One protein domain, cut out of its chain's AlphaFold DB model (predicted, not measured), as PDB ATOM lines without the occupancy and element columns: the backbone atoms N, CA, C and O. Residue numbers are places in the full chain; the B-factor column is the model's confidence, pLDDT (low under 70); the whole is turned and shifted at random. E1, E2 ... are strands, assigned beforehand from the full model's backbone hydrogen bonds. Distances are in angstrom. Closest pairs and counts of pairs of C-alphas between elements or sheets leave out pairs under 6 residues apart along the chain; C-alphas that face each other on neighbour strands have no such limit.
ATOM      1  N   VAL A   3     173.550 157.686 185.331       95.94
ATOM      2  CA  VAL A   3     173.053 157.879 186.708       95.94
ATOM      3  C   VAL A   3     173.321 156.670 187.598       95.94
ATOM      4  O   VAL A   3     173.258 156.786 188.817       95.94
ATOM      5  N   LEU A   4     173.623 155.520 186.996       96.56
ATOM      6  CA  LEU A   4     174.129 154.334 187.674       96.56
ATOM      7  C   LEU A   4     175.016 153.561 186.700       96.56
ATOM      8  O   LEU A   4     174.621 153.344 185.556       96.56
ATOM      9  N   ASN A   5     176.167 153.108 187.177       97.38
ATOM     10  CA  ASN A   5     177.083 152.263 186.431       97.38
ATOM     11  C   ASN A   5     177.646 151.188 187.365       97.38
ATOM     12  O   ASN A   5     178.381 151.504 188.299       97.38
ATOM     13  N   THR A   6     177.307 149.920 187.124       98.12
ATOM     14  CA  THR A   6     177.762 148.812 187.979       98.12
ATOM     15  C   THR A   6     179.236 148.461 187.782       98.12
ATOM     16  O   THR A   6     179.778 147.726 188.598       98.12
ATOM     17  N   ASP A   7     179.888 148.950 186.722       97.56
ATOM     18  CA  ASP A   7     181.331 148.772 186.517       97.56
ATOM     19  C   ASP A   7     182.177 149.749 187.347       97.56
ATOM     20  O   ASP A   7     183.400 149.639 187.381       97.56
ATOM     21  N   SER A   8     181.552 150.704 188.043       97.19
ATOM     22  CA  SER A   8     182.268 151.625 188.922       97.19
ATOM     23  C   SER A   8     183.065 150.868 190.001       97.19
ATOM     24  O   SER A   8     182.517 149.959 190.638       97.19
ATOM     25  N   PRO A   9     184.318 151.269 190.302       96.94
ATOM     26  CA  PRO A   9     185.096 150.689 191.400       96.94
ATOM     27  C   PRO A   9     184.396 150.776 192.764       96.94
ATOM     28  O   PRO A   9     184.621 149.931 193.628       96.94
ATOM     29  N   LEU A  10     183.491 151.746 192.946       97.19
ATOM     30  CA  LEU A  10     182.642 151.878 194.139       97.19
ATOM     31  C   LEU A  10     181.743 150.654 194.379       97.19
ATOM     32  O   LEU A  10     181.372 150.383 195.518       97.19
ATOM     33  N   TYR A  11     181.412 149.908 193.323       97.12
ATOM     34  CA  TYR A  11     180.619 148.679 193.377       97.12
ATOM     35  C   TYR A  11     181.463 147.416 193.134       97.12
ATOM     36  O   TYR A  11     180.908 146.335 192.948       97.12
ATOM     37  N   GLY A  12     182.796 147.534 193.135       97.12
ATOM     38  CA  GLY A  12     183.714 146.425 192.855       97.12
ATOM     39  C   GLY A  12     183.861 146.077 191.369       97.12
ATOM     40  O   GLY A  12     184.310 144.976 191.053       97.12
ATOM     41  N   GLY A  13     183.468 146.981 190.465       97.38
ATOM     42  CA  GLY A  13     183.714 146.853 189.027       97.38
ATOM     43  C   GLY A  13     185.128 147.281 188.613       97.38
ATOM     44  O   GLY A  13     185.956 147.648 189.450       97.38
ATOM     45  N   ASN A  14     185.416 147.225 187.311       97.38
ATOM     46  CA  ASN A  14     186.762 147.449 186.773       97.38
ATOM     47  C   ASN A  14     187.045 148.907 186.371       97.38
ATOM     48  O   ASN A  14     188.193 149.233 186.072       97.38
ATOM     49  N   GLY A  15     186.036 149.782 186.350       96.44
ATOM     50  CA  GLY A  15     186.185 151.187 185.964       96.44
ATOM     51  C   GLY A  15     186.583 151.386 184.499       96.44
ATOM     52  O   GLY A  15     187.399 152.251 184.195       96.44
ATOM     53  N   LEU A  16     186.040 150.577 183.587       97.00
ATOM     54  CA  LEU A  16     186.373 150.573 182.157       97.00
ATOM     55  C   LEU A  16     185.658 151.671 181.359       97.00
ATOM     56  O   LEU A  16     185.923 151.838 180.168       97.00
ATOM     57  N   THR A  17     184.735 152.398 181.982       94.25
ATOM     58  CA  THR A  17     183.917 153.437 181.345       94.25
ATOM     59  C   THR A  17     184.043 154.764 182.085       94.25
ATOM     60  O   THR A  17     184.115 154.784 183.312       94.25
ATOM     61  N   ASP A  18     183.989 155.871 181.344       93.94
ATOM     62  CA  ASP A  18     183.954 157.230 181.888       93.94
ATOM     63  C   ASP A  18     182.509 157.758 181.951       93.94
ATOM     64  O   ASP A  18     181.883 158.028 180.923       93.94
ATOM     65  N   ASP A  19     181.984 157.913 183.169       93.19
ATOM     66  CA  ASP A  19     180.610 158.369 183.420       93.19
ATOM     67  C   ASP A  19     180.399 159.868 183.124       93.19
ATOM     68  O   ASP A  19     179.252 160.324 183.061       93.19
ATOM     69  N   THR A  20     181.476 160.638 182.915       92.81
ATOM     70  CA  THR A  20     181.403 162.068 182.564       92.81
ATOM     71  C   THR A  20     181.086 162.303 181.088       92.81
ATOM     72  O   THR A  20     180.678 163.403 180.712       92.81
ATOM     73  N   VAL A  21     181.217 161.271 180.249       92.81
ATOM     74  CA  VAL A  21     180.938 161.360 178.814       92.81
ATOM     75  C   VAL A  21     179.446 161.594 178.569       92.81
ATOM     76  O   VAL A  21     178.569 160.820 178.978       92.81
ATOM     77  N   GLU A  22     179.141 162.656 177.829       91.56
ATOM     78  CA  GLU A  22     177.785 162.926 177.366       91.56
ATOM     79  C   GLU A  22     177.420 162.023 176.188       91.56
ATOM     80  O   GLU A  22     178.158 161.876 175.214       91.56
ATOM     81  N   HIS A  23     176.244 161.408 176.286       92.06
ATOM     82  CA  HIS A  23     175.743 160.477 175.286       92.06
ATOM     83  C   HIS A  23     174.566 161.112 174.553       92.06
ATOM     84  O   HIS A  23     173.493 161.290 175.136       92.06
ATOM     85  N   PHE A  24     174.773 161.437 173.278       94.19
ATOM     86  CA  PHE A  24     173.757 162.028 172.415       94.19
ATOM     87  C   PHE A  24     173.027 160.964 171.602       94.19
ATOM     88  O   PHE A  24     173.613 159.959 171.183       94.19
ATOM     89  N   THR A  25     171.744 161.207 171.356       94.81
ATOM     90  CA  THR A  25     170.963 160.419 170.413       94.81
ATOM     91  C   THR A  25     171.175 160.923 168.987       94.81
ATOM     92  O   THR A  25     171.402 162.108 168.749       94.81
ATOM     93  N   VAL A  26     171.136 160.006 168.023       95.75
ATOM     94  CA  VAL A  26     171.264 160.308 166.594       95.75
ATOM     95  C   VAL A  26     169.964 159.931 165.903       95.75
ATOM     96  O   VAL A  26     169.581 158.759 165.893       95.75
ATOM     97  N   ALA A  27     169.286 160.923 165.330       95.69
ATOM     98  CA  ALA A  27     168.055 160.703 164.586       95.69
ATOM     99  C   ALA A  27     168.297 159.823 163.350       95.69
ATOM    100  O   ALA A  27     169.313 159.950 162.665       95.69
ATOM    101  N   ASP A  28     167.329 158.961 163.050       96.31
ATOM    102  CA  ASP A  28     167.323 158.120 161.856       96.31
ATOM    103  C   ASP A  28     166.049 158.406 161.046       96.31
ATOM    104  O   ASP A  28     164.947 158.214 161.576       96.31
ATOM    105  N   PRO A  29     166.157 158.853 159.777       96.62
ATOM    106  CA  PRO A  29     164.995 159.091 158.924       96.62
ATOM    107  C   PRO A  29     164.052 157.887 158.816       96.62
ATOM    108  O   PRO A  29     162.840 158.081 158.702       96.62
ATOM    109  N   LEU A  30     164.577 156.658 158.891       97.31
ATOM    110  CA  LEU A  30     163.782 155.432 158.846       97.31
ATOM    111  C   LEU A  30     162.796 155.339 160.020       97.31
ATOM    112  O   LEU A  30     161.690 154.838 159.836       97.31
ATOM    113  N   TYR A  31     163.177 155.848 161.197       96.00
ATOM    114  CA  TYR A  31     162.395 155.759 162.436       96.00
ATOM    115  C   TYR A  31     161.773 157.088 162.887       96.00
ATOM    116  O   TYR A  31     161.342 157.240 164.038       96.00
ATOM    117  N   ALA A  32     161.709 158.073 161.988       95.50
ATOM    118  CA  ALA A  32     161.187 159.400 162.301       95.50
ATOM    119  C   ALA A  32     159.715 159.364 162.762       95.50
ATOM    120  O   ALA A  32     159.317 160.152 163.621       95.50
ATOM    121  N   ARG A  33     158.907 158.429 162.235       97.06
ATOM    122  CA  ARG A  33     157.486 158.278 162.604       97.06
ATOM    123  C   ARG A  33     157.315 157.763 164.030       97.06
ATOM    124  O   ARG A  33     156.432 158.221 164.750       97.06
ATOM    125  N   GLU A  34     158.182 156.849 164.446       97.44
ATOM    126  CA  GLU A  34     158.206 156.235 165.772       97.44
ATOM    127  C   GLU A  34     158.917 157.113 166.807       97.44
ATOM    128  O   GLU A  34     158.908 156.774 167.991       97.44
ATOM    129  N   LYS A  35     159.530 158.225 166.373       94.38
ATOM    130  CA  LYS A  35     160.339 159.123 167.209       94.38
ATOM    131  C   LYS A  35     161.461 158.370 167.938       94.38
ATOM    132  O   LYS A  35     161.747 158.655 169.101       94.38
ATOM    133  N   LYS A  36     162.062 157.377 167.268       95.19
ATOM    134  CA  LYS A  36     163.213 156.628 167.791       95.19
ATOM    135  C   LYS A  36     164.510 157.200 167.243       95.19
ATOM    136  O   LYS A  36     164.571 157.689 166.119       95.19
ATOM    137  N   GLU A  37     165.546 157.085 168.055       95.81
ATOM    138  CA  GLU A  37     166.882 157.575 167.756       95.81
ATOM    139  C   GLU A  37     167.903 156.525 168.198       95.81
ATOM    140  O   GLU A  37     167.641 155.729 169.107       95.81
ATOM    141  N   TRP A  38     169.069 156.524 167.565       96.00
ATOM    142  CA  TRP A  38     170.169 155.645 167.935       96.00
ATOM    143  C   TRP A  38     170.961 156.217 169.096       96.00
ATOM    144  O   TRP A  38     171.224 157.414 169.157       96.00
ATOM    145  N   LEU A  39     171.420 155.332 169.972       95.19
ATOM    146  CA  LEU A  39     172.357 155.656 171.033       95.19
ATOM    147  C   LEU A  39     173.615 154.813 170.841       95.19
ATOM    148  O   LEU A  39     173.535 153.588 170.755       95.19
ATOM    149  N   LYS A  40     174.774 155.466 170.784       93.19
ATOM    150  CA  LYS A  40     176.076 154.792 170.771       93.19
ATOM    151  C   LYS A  40     176.672 154.873 172.170       93.19
ATOM    152  O   LYS A  40     176.878 155.968 172.681       93.19
ATOM    153  N   ILE A  41     176.929 153.720 172.776       93.50
ATOM    154  CA  ILE A  41     177.525 153.605 174.108       93.50
ATOM    155  C   ILE A  41     178.421 152.368 174.163       93.50
ATOM    156  O   ILE A  41     178.122 151.349 173.538       93.50
ATOM    157  N   TYR A  42     179.523 152.463 174.903       94.75
ATOM    158  CA  TYR A  42     180.357 151.319 175.252       94.75
ATOM    159  C   TYR A  42     179.829 150.683 176.544       94.75
ATOM    160  O   TYR A  42     179.718 151.359 177.563       94.75
ATOM    161  N   ILE A  43     179.488 149.392 176.495       95.88
ATOM    162  CA  ILE A  43     179.019 148.625 177.658       95.88
ATOM    163  C   ILE A  43     179.927 147.399 177.816       95.88
ATOM    164  O   ILE A  43     179.876 146.500 176.968       95.88
ATOM    165  N   PRO A  44     180.768 147.340 178.865       97.38
ATOM    166  CA  PRO A  44     181.604 146.178 179.131       97.38
ATOM    167  C   PRO A  44     180.790 144.913 179.425       97.38
ATOM    168  O   PRO A  44     179.637 144.954 179.865       97.38
ATOM    169  N   ALA A  45     181.414 143.752 179.227       97.88
ATOM    170  CA  ALA A  45     180.780 142.471 179.509       97.88
ATOM    171  C   ALA A  45     180.363 142.369 180.986       97.88
ATOM    172  O   ALA A  45     181.155 142.660 181.877       97.88
ATOM    173  N   ARG A  46     179.140 141.876 181.232       97.62
ATOM    174  CA  ARG A  46     178.561 141.672 182.578       97.62
ATOM    175  C   ARG A  46     178.405 142.955 183.404       97.62
ATOM    176  O   ARG A  46     178.497 142.912 184.626       97.62
ATOM    177  N   THR A  47     178.125 144.074 182.747       97.81
ATOM    178  CA  THR A  47     177.842 145.354 183.408       97.81
ATOM    179  C   THR A  47     176.445 145.854 183.051       97.81
ATOM    180  O   THR A  47     175.858 145.435 182.051       97.81
ATOM    181  N   ALA A  48     175.899 146.736 183.884       97.62
ATOM    182  CA  ALA A  48     174.673 147.467 183.613       97.62
ATOM    183  C   ALA A  48     174.903 148.967 183.819       97.62
ATOM    184  O   ALA A  48     175.525 149.390 184.796       97.62
ATOM    185  N   VAL A  49     174.355 149.766 182.905       96.81
ATOM    186  CA  VAL A  49     174.389 151.231 182.962       96.81
ATOM    187  C   VAL A  49     172.963 151.756 182.843       96.81
ATOM    188  O   VAL A  49     172.211 151.342 181.960       96.81
ATOM    189  N   VAL A  50     172.584 152.677 183.728       96.75
ATOM    190  CA  VAL A  50     171.316 153.409 183.667       96.75
ATOM    191  C   VAL A  50     171.609 154.829 183.211       96.75
ATOM    192  O   VAL A  50     172.418 155.537 183.812       96.75
ATOM    193  N   LEU A  51     170.923 155.258 182.154       95.69
ATOM    194  CA  LEU A  51     171.052 156.595 181.589       95.69
ATOM    195  C   LEU A  51     169.794 157.408 181.874       95.69
ATOM    196  O   LEU A  51     168.673 156.927 181.714       95.69
ATOM    197  N   LYS A  52     169.984 158.677 182.227       94.75
ATOM    198  CA  LYS A  52     168.915 159.674 182.248       94.75
ATOM    199  C   LYS A  52     168.988 160.512 180.976       94.75
ATOM    200  O   LYS A  52     170.050 161.062 180.660       94.75
TER     201      LYS A  52
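Overview. This is residues 3 to 52 of the 54 residues of the protein "1,4-alpha-glucan (Glycogen) branching enzyme" of Bacteroides graminisolvens DSM 19988 = JCM 15093 (UniProt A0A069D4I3). A long, loose loop of chain with little regular structure: strands E1 and E4 pair near its two ends, and the hairpin of E2 and E3 forms a second small pairing farther along the rod. The 50 printed residues have four named strands, E1 to E4, and no named helix; the class is all strand, with 12 residues in named elements. Both two-stranded sheets are antiparallel. The whole is loose, with a radius of gyration of the C-alphas of 13.7 A and spans of 42 by 20 by 14 A.

Arrangement. E1, residues 3 to 5, is antiparallel to E4, residues 49 to 51, at 165 degrees; N 50 and O 4 are 2.8 A apart, within hydrogen-bond range. E2, residues 25 to 27, and E3, residues 37 to 39, form an antiparallel hairpin at 145 degrees, with N 26 and O 38 at 2.8 A. E1 and E3 are apart.

Along the chain. E1 begins at C-alpha 3 (173.053, 157.879, 186.708) and is 6.9 A long; E2 is 6.5 A, E3 6.7 A. E4, 6.5 A, ends at C-alpha 51 (171.052, 156.595, 181.589).

Size, cuts and confidence. The C-alphas farthest apart, of Gly 12 and Arg 33, are 41.8 A apart. The link E1 to E2 is long, 19 residues. The printed part has no cut, and no printed residue is under 70 in pLDDT.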